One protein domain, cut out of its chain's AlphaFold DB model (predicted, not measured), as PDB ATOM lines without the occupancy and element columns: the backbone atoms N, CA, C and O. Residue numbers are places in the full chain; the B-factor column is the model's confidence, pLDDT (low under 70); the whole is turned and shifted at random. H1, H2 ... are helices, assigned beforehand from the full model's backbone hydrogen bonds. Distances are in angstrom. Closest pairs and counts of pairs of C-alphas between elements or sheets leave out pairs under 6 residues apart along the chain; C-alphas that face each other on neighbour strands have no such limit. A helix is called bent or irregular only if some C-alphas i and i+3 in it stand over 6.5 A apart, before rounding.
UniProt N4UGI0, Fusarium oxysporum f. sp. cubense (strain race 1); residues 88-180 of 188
ATOM      1  N   SER A  88      35.359  28.871 -37.098       91.88
ATOM      2  CA  SER A  88      35.016  27.603 -37.754       91.88
ATOM      3  C   SER A  88      36.283  26.818 -38.104       91.88
ATOM      4  O   SER A  88      37.389  27.364 -38.099       91.88
ATOM      5  N   ASP A  89      36.134  25.556 -38.493       93.06
ATOM      6  CA  ASP A  89      37.264  24.731 -38.949       93.06
ATOM      7  C   ASP A  89      37.873  25.237 -40.273       93.06
ATOM      8  O   ASP A  89      38.986  24.872 -40.644       93.06
ATOM      9  N   TYR A  90      37.182  26.159 -40.953       91.81
ATOM     10  CA  TYR A  90      37.685  26.901 -42.112       91.81
ATOM     11  C   TYR A  90      38.417  28.203 -41.730       91.81
ATOM     12  O   TYR A  90      38.791  28.992 -42.605       91.81
ATOM     13  N   GLY A  91      38.620  28.460 -40.434       92.38
ATOM     14  CA  GLY A  91      39.237  29.688 -39.927       92.38
ATOM     15  C   GLY A  91      38.345  30.923 -40.077       92.38
ATOM     16  O   GLY A  91      38.845  32.044 -40.120       92.38
ATOM     17  N   GLU A  92      37.028  30.752 -40.216       92.81
ATOM     18  CA  GLU A  92      36.114  31.883 -40.382       92.81
ATOM     19  C   GLU A  92      35.750  32.487 -39.025       92.81
ATOM     20  O   GLU A  92      35.238  31.790 -38.149       92.81
ATOM     21  N   THR A  93      35.934  33.800 -38.887       92.62
ATOM     22  CA  THR A  93      35.367  34.583 -37.780       92.62
ATOM     23  C   THR A  93      33.908  34.950 -38.056       92.62
ATOM     24  O   THR A  93      33.435  34.907 -39.195       92.62
ATOM     25  N   MET A  94      33.184  35.420 -37.038       91.00
ATOM     26  CA  MET A  94      31.844  35.992 -37.244       91.00
ATOM     27  C   MET A  94      31.871  37.190 -38.200       91.00
ATOM     28  O   MET A  94      31.020  37.284 -39.081       91.00
ATOM     29  N   LEU A  95      32.896  38.051 -38.114       91.94
ATOM     30  CA  LEU A  95      33.070  39.181 -39.037       91.94
ATOM     31  C   LEU A  95      33.171  38.730 -40.501       91.94
ATOM     32  O   LEU A  95      32.667  39.424 -41.382       91.94
ATOM     33  N   TYR A  96      33.757  37.559 -40.774       90.62
ATOM     34  CA  TYR A  96      33.805  36.993 -42.125       90.62
ATOM     35  C   TYR A  96      32.407  36.698 -42.694       90.62
ATOM     36  O   TYR A  96      32.179  36.826 -43.897       90.62
ATOM     37  N   ARG A  97      31.439  36.332 -41.843       88.38
ATOM     38  CA  ARG A  97      30.052  36.035 -42.241       88.38
ATOM     39  C   ARG A  97      29.079  37.197 -42.052       88.38
ATOM     40  O   ARG A  97      27.896  37.018 -42.348       88.38
ATOM     41  N   ALA A  98      29.562  38.363 -41.629       89.19
ATOM     42  CA  ALA A  98      28.734  39.539 -41.426       89.19
ATOM     43  C   ALA A  98      27.978  39.949 -42.698       89.19
ATOM     44  O   ALA A  98      28.451  39.830 -43.835       89.19
ATOM     45  N   ASN A  99      26.764  40.432 -42.481       84.50
ATOM     46  CA  ASN A  99      25.858  40.951 -43.493       84.50
ATOM     47  C   ASN A  99      25.204  42.235 -42.958       84.50
ATOM     48  O   ASN A  99      25.477  42.656 -41.836       84.50
ATOM     49  N   ASP A 100      24.358  42.873 -43.764       84.00
ATOM     50  CA  ASP A 100      23.734  44.135 -43.358       84.00
ATOM     51  C   ASP A 100      22.751  43.944 -42.183       84.00
ATOM     52  O   ASP A 100      22.604  44.856 -41.373       84.00
ATOM     53  N   ASP A 101      22.172  42.749 -42.010       83.94
ATOM     54  CA  ASP A 101      21.302  42.438 -40.867       83.94
ATOM     55  C   ASP A 101      22.088  42.386 -39.551       83.94
ATOM     56  O   ASP A 101      21.566  42.770 -38.515       83.94
ATOM     57  N   THR A 102      23.356  41.962 -39.582       88.19
ATOM     58  CA  THR A 102      24.254  41.846 -38.410       88.19
ATOM     59  C   THR A 102      25.199  43.012 -38.202       88.19
ATOM     60  O   THR A 102      26.061  42.983 -37.316       88.19
ATOM     61  N   LEU A 103      25.024  44.073 -38.984       90.50
ATOM     62  CA  LEU A 103      25.888  45.242 -38.949       90.50
ATOM     63  C   LEU A 103      25.983  45.857 -37.546       90.50
ATOM     64  O   LEU A 103      27.071  46.242 -37.123       90.50
ATOM     65  N   SER A 104      24.871  45.897 -36.807       91.94
ATOM     66  CA  SER A 104      24.802  46.472 -35.457       91.94
ATOM     67  C   SER A 104      25.644  45.720 -34.421       91.94
ATOM     68  O   SER A 104      26.088  46.325 -33.449       91.94
ATOM     69  N   LEU A 105      25.915  44.428 -34.634       92.19
ATOM     70  CA  LEU A 105      26.712  43.600 -33.723       92.19
ATOM     71  C   LEU A 105      28.206  43.616 -34.053       92.19
ATOM     72  O   LEU A 105      29.030  43.315 -33.193       92.19
ATOM     73  N   CYS A 106      28.584  44.004 -35.271       93.69
ATOM     74  CA  CYS A 106      29.982  44.039 -35.694       93.69
ATOM     75  C   CYS A 106      30.876  44.942 -34.811       93.69
ATOM     76  O   CYS A 106      31.974  44.502 -34.466       93.69
ATOM     77  N   PRO A 107      30.454  46.154 -34.382       93.56
ATOM     78  CA  PRO A 107      31.219  46.953 -33.421       93.56
ATOM     79  C   PRO A 107      31.459  46.224 -32.096       93.56
ATOM     80  O   PRO A 107      32.581  46.227 -31.600       93.56
ATOM     81  N   VAL A 108      30.441  45.527 -31.580       93.50
ATOM     82  CA  VAL A 108      30.526  44.761 -30.329       93.50
ATOM     83  C   VAL A 108      31.542  43.620 -30.451       93.50
ATOM     84  O   VAL A 108      32.334  43.390 -29.538       93.50
ATOM     85  N   LEU A 109      31.563  42.917 -31.588       93.62
ATOM     86  CA  LEU A 109      32.561  41.874 -31.857       93.62
ATOM     87  C   LEU A 109      33.990  42.442 -31.863       93.62
ATOM     88  O   LEU A 109      34.895  41.869 -31.256       93.62
ATOM     89  N   LEU A 110      34.189  43.588 -32.517       94.38
ATOM     90  CA  LEU A 110      35.490  44.257 -32.599       94.38
ATOM     91  C   LEU A 110      35.975  44.753 -31.232       94.38
ATOM     92  O   LEU A 110      37.143  44.572 -30.897       94.38
ATOM     93  N   GLU A 111      35.085  45.327 -30.420       94.56
ATOM     94  CA  GLU A 111      35.389  45.765 -29.048       94.56
ATOM     95  C   GLU A 111      35.806  44.600 -28.148       94.56
ATOM     96  O   GLU A 111      36.678  44.749 -27.293       94.56
ATOM     97  N   ARG A 112      35.249  43.409 -28.387       93.81
ATOM     98  CA  ARG A 112      35.675  42.175 -27.717       93.81
ATOM     99  C   ARG A 112      36.935  41.545 -28.316       93.81
ATOM    100  O   ARG A 112      37.357  40.474 -27.878       93.81
ATOM    101  N   GLY A 113      37.582  42.212 -29.266       92.19
ATOM    102  CA  GLY A 113      38.889  41.838 -29.796       92.19
ATOM    103  C   GLY A 113      38.851  40.742 -30.855       92.19
ATOM    104  O   GLY A 113      39.820  39.989 -30.959       92.19
ATOM    105  N   VAL A 114      37.753  40.611 -31.606       94.31
ATOM    106  CA  VAL A 114      37.771  39.850 -32.864       94.31
ATOM    107  C   VAL A 114      38.670  40.588 -33.854       94.31
ATOM    108  O   VAL A 114      38.486  41.781 -34.095       94.31
ATOM    109  N   ASP A 115      39.647  39.890 -34.430       93.88
ATOM    110  CA  ASP A 115      40.548  40.489 -35.412       93.88
ATOM    111  C   ASP A 115      39.807  40.772 -36.730       93.88
ATOM    112  O   ASP A 115      39.320  39.867 -37.414       93.88
ATOM    113  N   VAL A 116      39.749  42.054 -37.101       94.88
ATOM    114  CA  VAL A 116      39.130  42.547 -38.343       94.88
ATOM    115  C   VAL A 116      39.834  42.029 -39.605       94.88
ATOM    116  O   VAL A 116      39.242  42.027 -40.685       94.88
ATOM    117  N   ASN A 117      41.085  41.580 -39.473       93.19
ATOM    118  CA  ASN A 117      41.925  41.072 -40.554       93.19
ATOM    119  C   ASN A 117      42.161  39.555 -40.487       93.19
ATOM    120  O   ASN A 117      42.965  39.054 -41.274       93.19
ATOM    121  N   ALA A 118      41.463  38.833 -39.602       92.69
ATOM    122  CA  ALA A 118      41.609  37.387 -39.463       92.69
ATOM    123  C   ALA A 118      41.416  36.675 -40.809       92.69
ATOM    124  O   ALA A 118      40.428  36.907 -41.510       92.69
ATOM    125  N   LEU A 119      42.359  35.811 -41.175       92.69
ATOM    126  CA  LEU A 119      42.339  35.117 -42.457       92.69
ATOM    127  C   LEU A 119      41.724  33.727 -42.312       92.69
ATOM    128  O   LEU A 119      42.068  32.985 -41.393       92.69
ATOM    129  N   THR A 120      40.871  33.358 -43.265       92.38
ATOM    130  CA  THR A 120      40.432  31.966 -43.425       92.38
ATOM    131  C   THR A 120      41.585  31.073 -43.880       92.38
ATOM    132  O   THR A 120      42.627  31.562 -44.329       92.38
ATOM    133  N   ILE A 121      41.377  29.752 -43.868       91.06
ATOM    134  CA  ILE A 121      42.341  28.787 -44.430       91.06
ATOM    135  C   ILE A 121      42.651  29.047 -45.916       91.06
ATOM    136  O   ILE A 121      43.724  28.702 -46.404       91.06
ATOM    137  N   GLU A 122      41.729  29.689 -46.636       86.56
ATOM    138  CA  GLU A 122      41.893  30.084 -48.038       86.56
ATOM    139  C   GLU A 122      42.640  31.425 -48.193       86.56
ATOM    140  O   GLU A 122      42.846  31.910 -49.306       86.56
ATOM    141  N   GLY A 123      43.030  32.059 -47.084       89.69
ATOM    142  CA  GLY A 123      43.738  33.335 -47.070       89.69
ATOM    143  C   GLY A 123      42.850  34.532 -47.407       89.69
ATOM    144  O   GLY A 123      43.329  35.500 -48.005       89.69
ATOM    145  N   TRP A 124      41.559  34.462 -47.070       88.94
ATOM    146  CA  TRP A 124      40.620  35.560 -47.270       88.94
ATOM    147  C   TRP A 124      40.393  36.329 -45.977       88.94
ATOM    148  O   TRP A 124      40.046  35.753 -44.951       88.94
ATOM    149  N   SER A 125      40.522  37.650 -46.064       92.31
ATOM    150  CA  SER A 125      40.055  38.573 -45.023       92.31
ATOM    151  C   SER A 125      38.527  38.764 -45.069       92.31
ATOM    152  O   SER A 125      37.923  38.604 -46.141       92.31
ATOM    153  N   PRO A 126      37.885  39.201 -43.964       91.56
ATOM    154  CA  PRO A 126      36.463  39.541 -43.947       91.56
ATOM    155  C   PRO A 126      36.105  40.584 -45.005       91.56
ATOM    156  O   PRO A 126      35.121  40.430 -45.732       91.56
ATOM    157  N   LEU A 127      36.951  41.613 -45.163       89.50
ATOM    158  CA  LEU A 127      36.747  42.640 -46.180       89.50
ATOM    159  C   LEU A 127      36.817  42.038 -47.588       89.50
ATOM    160  O   LEU A 127      35.915  42.261 -48.393       89.50
ATOM    161  N   ALA A 128      37.831  41.222 -47.892       85.25
ATOM    162  CA  ALA A 128      37.942  40.600 -49.211       85.25
ATOM    163  C   ALA A 128      36.712  39.762 -49.582       85.25
ATOM    164  O   ALA A 128      36.275  39.810 -50.742       85.25
ATOM    165  N   PHE A 129      36.153  39.030 -48.616       85.62
ATOM    166  CA  PHE A 129      34.949  38.227 -48.804       85.62
ATOM    167  C   PHE A 129      33.698  39.089 -49.004       85.62
ATOM    168  O   PHE A 129      32.970  38.882 -49.982       85.62
ATOM    169  N   ALA A 130      33.490  40.106 -48.159       85.12
ATOM    170  CA  ALA A 130      32.377  41.051 -48.281       85.12
ATOM    171  C   ALA A 130      32.356  41.732 -49.662       85.12
ATOM    172  O   ALA A 130      31.307  41.810 -50.307       85.12
ATOM    173  N   LEU A 131      33.529  42.138 -50.162       81.94
ATOM    174  CA  LEU A 131      33.665  42.731 -51.492       81.94
ATOM    175  C   LEU A 131      33.406  41.717 -52.620       81.94
ATOM    176  O   LEU A 131      32.842  42.072 -53.647       81.94
ATOM    177  N   ASN A 132      33.797  40.446 -52.464       79.06
ATOM    178  CA  ASN A 132      33.568  39.416 -53.490       79.06
ATOM    179  C   ASN A 132      32.099  39.003 -53.628       79.06
ATOM    180  O   ASN A 132      31.676  38.642 -54.727       79.06
ATOM    181  N   ARG A 133      31.327  39.066 -52.537       73.25
ATOM    182  CA  ARG A 133      29.872  38.852 -52.572       73.25
ATOM    183  C   ARG A 133      29.109  40.031 -53.173       73.25
ATOM    184  O   ARG A 133      27.923  39.887 -53.463       73.25
ATOM    185  N   ASN A 134      29.756  41.181 -53.352       68.69
ATOM    186  CA  ASN A 134      29.152  42.325 -54.010       68.69
ATOM    187  C   ASN A 134      29.357  42.230 -55.529       68.69
ATOM    188  O   ASN A 134      30.460  42.429 -56.039       68.69
ATOM    189  N   VAL A 135      28.280  41.904 -56.247       56.62
ATOM    190  CA  VAL A 135      28.276  41.729 -57.710       56.62
ATOM    191  C   VAL A 135      28.744  43.000 -58.425       56.62
ATOM    192  O   VAL A 135      29.449  42.900 -59.424       56.62
ATOM    193  N   VAL A 136      28.449  44.181 -57.871       54.56
ATOM    194  CA  VAL A 136      28.814  45.472 -58.473       54.56
ATOM    195  C   VAL A 136      30.333  45.621 -58.570       54.56
ATOM    196  O   VAL A 136      30.852  45.933 -59.634       54.56
ATOM    197  N   ILE A 137      31.073  45.252 -57.521       56.50
ATOM    198  CA  ILE A 137      32.543  45.356 -57.491       56.50
ATOM    199  C   ILE A 137      33.202  44.452 -58.543       56.50
ATOM    200  O   ILE A 137      34.287  44.765 -59.040       56.50
ATOM    201  N   ARG A 138      32.573  43.321 -58.898       56.78
ATOM    202  CA  ARG A 138      33.092  42.439 -59.956       56.78
ATOM    203  C   ARG A 138      33.075  43.129 -61.319       56.78
ATOM    204  O   ARG A 138      34.066  43.027 -62.037       56.78
ATOM    205  N   GLU A 139      32.002  43.847 -61.633       49.19
ATOM    206  CA  GLU A 139      31.865  44.592 -62.890       49.19
ATOM    207  C   GLU A 139      32.696  45.884 -62.875       49.19
ATOM    208  O   GLU A 139      33.407  46.193 -63.832       49.19
ATOM    209  N   GLU A 140      32.705  46.602 -61.752       51.09
ATOM    210  CA  GLU A 140      33.345  47.915 -61.630       51.09
ATOM    211  C   GLU A 140      34.882  47.847 -61.561       51.09
ATOM    212  O   GLU A 140      35.566  48.801 -61.941       51.09
ATOM    213  N   LYS A 141      35.464  46.690 -61.196       52.06
ATOM    214  CA  LYS A 141      36.913  46.432 -61.344       52.06
ATOM    215  C   LYS A 141      37.431  46.688 -62.765       52.06
ATOM    216  O   LYS A 141      38.628  46.918 -62.921       52.06
ATOM    217  N   ARG A 142      36.564  46.669 -63.786       49.16
ATOM    218  CA  ARG A 142      36.916  47.019 -65.172       49.16
ATOM    219  C   ARG A 142      36.984  48.531 -65.440       49.16
ATOM    220  O   ARG A 142      37.549  48.909 -66.461       49.16
ATOM    221  N   GLY A 143      36.453  49.383 -64.555       47.44
ATOM    222  CA  GLY A 143      36.315  50.835 -64.768       47.44
ATOM    223  C   GLY A 143      36.937  51.754 -63.703       47.44
ATOM    224  O   GLY A 143      36.985  52.964 -63.908       47.44
ATOM    225  N   LEU A 144      37.435  51.231 -62.576       49.91
ATOM    226  CA  LEU A 144      37.987  52.037 -61.471       49.91
ATOM    227  C   LEU A 144      39.443  52.500 -61.713       49.91
ATOM    228  O   LEU A 144      40.384  52.096 -61.027       49.91
ATOM    229  N   THR A 145      39.616  53.418 -62.666       47.72
ATOM    230  CA  THR A 145      40.838  54.203 -62.922       47.72
ATOM    231  C   THR A 145      40.676  55.650 -62.434       47.72
ATOM    232  O   THR A 145      40.631  56.592 -63.218       47.72
ATOM    233  N   ARG A 146      40.616  55.877 -61.117       51.75
ATOM    234  CA  ARG A 146      40.924  57.203 -60.542       51.75
ATOM    235  C   ARG A 146      42.244  57.107 -59.796       51.75
ATOM    236  O   ARG A 146      42.266  56.651 -58.660       51.75
ATOM    237  N   ALA A 147      43.330  57.465 -60.480       54.59
ATOM    238  CA  ALA A 147      44.714  57.279 -60.040       54.59
ATOM    239  C   ALA A 147      45.037  57.911 -58.670       54.59
ATOM    240  O   ALA A 147      45.980  57.467 -58.024       54.59
ATOM    241  N   ASP A 148      44.213  58.844 -58.190       56.12
ATOM    242  CA  ASP A 148      44.529  59.671 -57.020       56.12
ATOM    243  C   ASP A 148      43.922  59.179 -55.695       56.12
ATOM    244  O   ASP A 148      44.292  59.673 -54.636       56.12
ATOM    245  N   LEU A 149      42.996  58.210 -55.724       56.97
ATOM    246  CA  LEU A 149      42.334  57.706 -54.513       56.97
ATOM    247  C   LEU A 149      42.990  56.423 -54.002       56.97
ATOM    248  O   LEU A 149      43.212  55.484 -54.781       56.97
ATOM    249  N   SER A 150      43.204  56.347 -52.687       67.06
ATOM    250  CA  SER A 150      43.577  55.108 -51.998       67.06
ATOM    251  C   SER A 150      42.493  54.038 -52.174       67.06
ATOM    252  O   SER A 150      41.316  54.346 -52.369       67.06
ATOM    253  N   GLU A 151      42.861  52.754 -52.083       67.62
ATOM    254  CA  GLU A 151      41.893  51.645 -52.176       67.62
ATOM    255  C   GLU A 151      40.735  51.820 -51.178       67.62
ATOM    256  O   GLU A 151      39.574  51.606 -51.524       67.62
ATOM    257  N   LYS A 152      41.042  52.321 -49.976       68.25
ATOM    258  CA  LYS A 152      40.069  52.700 -48.947       68.25
ATOM    259  C   LYS A 152      39.040  53.714 -49.457       68.25
ATOM    260  O   LYS A 152      37.841  53.481 -49.335       68.25
ATOM    261  N   GLU A 153      39.493  54.831 -50.019       67.25
ATOM    262  CA  GLU A 153      38.607  55.905 -50.491       67.25
ATOM    263  C   GLU A 153      37.766  55.462 -51.688       67.25
ATOM    264  O   GLU A 153      36.587  55.801 -51.771       67.25
ATOM    265  N   ARG A 154      38.336  54.639 -52.577       69.75
ATOM    266  CA  ARG A 154      37.597  54.051 -53.702       69.75
ATOM    267  C   ARG A 154      36.450  53.173 -53.214       69.75
ATOM    268  O   ARG A 154      35.339  53.310 -53.707       69.75
ATOM    269  N   LEU A 155      36.704  52.300 -52.239       69.06
ATOM    270  CA  LEU A 155      35.690  51.387 -51.706       69.06
ATOM    271  C   LEU A 155      34.569  52.112 -50.952       69.06
ATOM    272  O   LEU A 155      33.412  51.710 -51.053       69.06
ATOM    273  N   LEU A 156      34.889  53.182 -50.221       68.69
ATOM    274  CA  LEU A 156      33.884  53.984 -49.515       68.69
ATOM    275  C   LEU A 156      33.017  54.821 -50.466       68.69
ATOM    276  O   LEU A 156      31.852  55.072 -50.158       68.69
ATOM    277  N   ALA A 157      33.567  55.231 -51.610       64.31
ATOM    278  CA  ALA A 157      32.881  56.073 -52.585       64.31
ATOM    279  C   ALA A 157      31.837  55.332 -53.437       64.31
ATOM    280  O   ALA A 157      31.016  55.998 -54.063       64.31
ATOM    281  N   ILE A 158      31.843  53.992 -53.467       66.56
ATOM    282  CA  ILE A 158      30.884  53.201 -54.251       66.56
ATOM    283  C   ILE A 158      29.529  53.182 -53.510       66.56
ATOM    284  O   ILE A 158      29.437  52.623 -52.402       66.56
ATOM    285  N   PRO A 159      28.462  53.782 -54.074       61.75
ATOM    286  CA  PRO A 159      27.150  53.855 -53.428       61.75
ATOM    287  C   PRO A 159      26.591  52.475 -53.063       61.75
ATOM    288  O   PRO A 159      26.055  52.297 -51.968       61.75
ATOM    289  N   GLU A 160      26.815  51.487 -53.930       66.06
ATOM    290  CA  GLU A 160      26.311  50.116 -53.841       66.06
ATOM    291  C   GLU A 160      27.200  49.185 -52.998       66.06
ATOM    292  O   GLU A 160      26.916  47.987 -52.871       66.06
ATOM    293  N   VAL A 161      28.288  49.686 -52.396       69.19
ATOM    294  CA  VAL A 161      29.044  48.901 -51.412       69.19
ATOM    295  C   VAL A 161      28.184  48.693 -50.173       69.19
ATOM    296  O   VAL A 161      27.798  49.651 -49.498       69.19
ATOM    297  N   LYS A 162      27.902  47.416 -49.877       78.00
ATOM    298  CA  LYS A 162      27.180  46.986 -48.675       78.00
ATOM    299  C   LYS A 162      27.762  47.633 -47.424       78.00
ATOM    300  O   LYS A 162      28.980  47.797 -47.309       78.00
ATOM    301  N   GLN A 163      26.893  47.953 -46.473       85.56
ATOM    302  CA  GLN A 163      27.271  48.697 -45.273       85.56
ATOM    303  C   GLN A 163      28.323  47.936 -44.461       85.56
ATOM    304  O   GLN A 163      29.255  48.548 -43.943       85.56
ATOM    305  N   VAL A 164      28.255  46.600 -44.459       86.44
ATOM    306  CA  VAL A 164      29.268  45.752 -43.817       86.44
ATOM    307  C   VAL A 164      30.686  45.998 -44.348       86.44
ATOM    308  O   VAL A 164      31.631  46.078 -43.571       86.44
ATOM    309  N   ALA A 165      30.858  46.187 -45.658       87.25
ATOM    310  CA  ALA A 165      32.173  46.449 -46.234       87.25
ATOM    311  C   ALA A 165      32.670  47.859 -45.879       87.25
ATOM    312  O   ALA A 165      33.850  48.015 -45.570       87.25
ATOM    313  N   LYS A 166      31.778  48.861 -45.849       87.12
ATOM    314  CA  LYS A 166      32.114  50.220 -45.385       87.12
ATOM    315  C   LYS A 166      32.586  50.197 -43.932       87.12
ATOM    316  O   LYS A 166      33.669  50.695 -43.642       87.12
ATOM    317  N   LEU A 167      31.846  49.511 -43.059       90.56
ATOM    318  CA  LEU A 167      32.213  49.341 -41.655       90.56
ATOM    319  C   LEU A 167      33.586  48.672 -41.500       90.56
ATOM    320  O   LEU A 167      34.427  49.158 -40.748       90.56
ATOM    321  N   LEU A 168      33.842  47.574 -42.216       90.31
ATOM    322  CA  LEU A 168      35.136  46.885 -42.147       90.31
ATOM    323  C   LEU A 168      36.286  47.805 -42.583       90.31
ATOM    324  O   LEU A 168      37.326  47.824 -41.930       90.31
ATOM    325  N   VAL A 169      36.089  48.609 -43.630       89.56
ATOM    326  CA  VAL A 169      37.073  49.603 -44.088       89.56
ATOM    327  C   VAL A 169      37.320  50.692 -43.036       89.56
ATOM    328  O   VAL A 169      38.469  51.063 -42.778       89.56
ATOM    329  N   GLU A 170      36.265  51.201 -42.399       90.19
ATOM    330  CA  GLU A 170      36.368  52.190 -41.317       90.19
ATOM    331  C   GLU A 170      37.118  51.639 -40.101       90.19
ATOM    332  O   GLU A 170      37.891  52.359 -39.468       90.19
ATOM    333  N   LYS A 171      36.940  50.346 -39.815       92.25
ATOM    334  CA  LYS A 171      37.570  49.637 -38.695       92.25
ATOM    335  C   LYS A 171      38.970  49.093 -39.016       92.25
ATOM    336  O   LYS A 171      39.539  48.376 -38.202       92.25
ATOM    337  N   GLY A 172      39.551  49.459 -40.163       90.12
ATOM    338  CA  GLY A 172      40.930  49.100 -40.522       90.12
ATOM    339  C   GLY A 172      41.093  47.711 -41.150       90.12
ATOM    340  O   GLY A 172      42.202  47.170 -41.170       90.12
ATOM    341  N   GLY A 173      40.007  47.136 -41.665       89.06
ATOM    342  CA  GLY A 173      40.024  45.920 -42.467       89.06
ATOM    343  C   GLY A 173      40.794  46.118 -43.774       89.06
ATOM    344  O   GLY A 173      40.637  47.124 -44.468       89.06
ATOM    345  N   LYS A 174      41.634  45.144 -44.116       87.12
ATOM    346  CA  LYS A 174      42.464  45.113 -45.323       87.12
ATOM    347  C   LYS A 174      41.880  44.126 -46.325       87.12
ATOM    348  O   LYS A 174      41.409  43.062 -45.941       87.12
ATOM    349  N   ASN A 175      41.936  44.446 -47.616       85.94
ATOM    350  CA  ASN A 175      41.472  43.563 -48.688       85.94
ATOM    351  C   ASN A 175      42.552  42.522 -49.040       85.94
ATOM    352  O   ASN A 175      43.256  42.642 -50.038       85.94
ATOM    353  N   ILE A 176      42.703  41.503 -48.193       85.25
ATOM    354  CA  ILE A 176      43.708  40.438 -48.358       85.25
ATOM    355  C   ILE A 176      43.078  39.217 -49.043       85.25
ATOM    356  O   ILE A 176      42.029  38.740 -48.596       85.25
ATOM    357  N   ARG A 177      43.727  38.724 -50.113       83.31
ATOM    358  CA  ARG A 177      43.376  37.507 -50.873       83.31
ATOM    359  C   ARG A 177      44.651  36.745 -51.249       83.31
ATOM    360  O   ARG A 177      45.375  37.198 -52.130       83.31
ATOM    361  N   ASN A 178      44.910  35.602 -50.618       70.62
ATOM    362  CA  ASN A 178      46.212  34.927 -50.731       70.62
ATOM    363  C   ASN A 178      46.347  33.888 -51.871       70.62
ATOM    364  O   ASN A 178      47.362  33.211 -51.978       70.62
ATOM    365  N   TRP A 179      45.359  33.727 -52.761       57.06
ATOM    366  CA  TRP A 179      45.432  32.696 -53.814       57.06
ATOM    367  C   TRP A 179      46.449  32.995 -54.935       57.06
ATOM    368  O   TRP A 179      46.757  32.102 -55.717       57.06
ATOM    369  N   ARG A 180      47.006  34.214 -55.020       47.94
ATOM    370  CA  ARG A 180      47.940  34.604 -56.096       47.94
ATOM    371  C   ARG A 180      49.393  34.142 -55.926       47.94
ATOM    372  O   ARG A 180      50.171  34.354 -56.846       47.94
TER     373      ARG A 180
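AT A GLANCE: This is residues 88 to 180 of the 188 residues of a protein of Fusarium oxysporum f. sp. cubense (strain race 1) (UniProt N4UGI0). The longest helix, H2, forms a loose row with H6 and H5, and this row packs through H6 on a second row made by H1, H3 and H4. The two rows separate at one end, where H4 and H5 are apart, and the long link of residues 112 to 125 runs from H2 in one row to H3 in the other. The printed part has 93 residues with six named helices, H1 to H6 in chain order, and no named strand; its class is all helix, though under half of its residues, 44, are in named elements. It is compact, with a radius of gyration of the C-alphas of 13.1 A and spans of 36 by 30 by 21 A.

IN THESE COORDINATES: H2, residues 100 to 111, measures 18.5 A from C-alpha 100 at (23.734, 44.135, -43.358) to C-alpha 111 at (35.389, 45.765, -29.048). It is irregular: C-alphas 101 and 104 are 7.6 A apart. H1 is residues 94 to 97, H3 126 to 132, H4 135 to 140 and H5 151 to 157. H6, residues 163 to 170, measures 10.5 A and ends at C-alpha 170 (36.368, 52.190, -41.317).

HOW THE PARTS SIT: H2 touches H6 with residues 100 to 103 alone, at a shallow tilt of 28 degrees, the same way; the closest C-alphas, of Asp 100 and Val 164, are 5.8 A apart. H6 is the hub. It touches H3 at a steep tilt of 51 degrees, opposite ways, with the C-alphas of Ala 130 and Ala 165 closest at 5.8 A. H5 and H6 form a helical hairpin at 43 degrees, Leu 156 to Lys 166 being the closest C-alphas at 5.9 A. H1 touches H3, the closest C-alphas being Tyr 96 and Pro 126 at 4.1 A. H4 is close to H3 but not clearly touching it, at 6.6 A between the C-alphas of Leu 131 and Ile 137. Every O i to N i+4 pair is within hydrogen-bond range in H3, H5 and H6, against 4 of 8 in H2 and 1 of 2 in H4; H1 is too short for such a pair.

THE WHOLE: The C-alphas farthest apart, of Asp 89 and Asp 148, are 40.0 A apart. The printed part has no cut, and the link from H2 to H3 is long. The pLDDT is under 70 at residues 134 to 161 and 179 to 180.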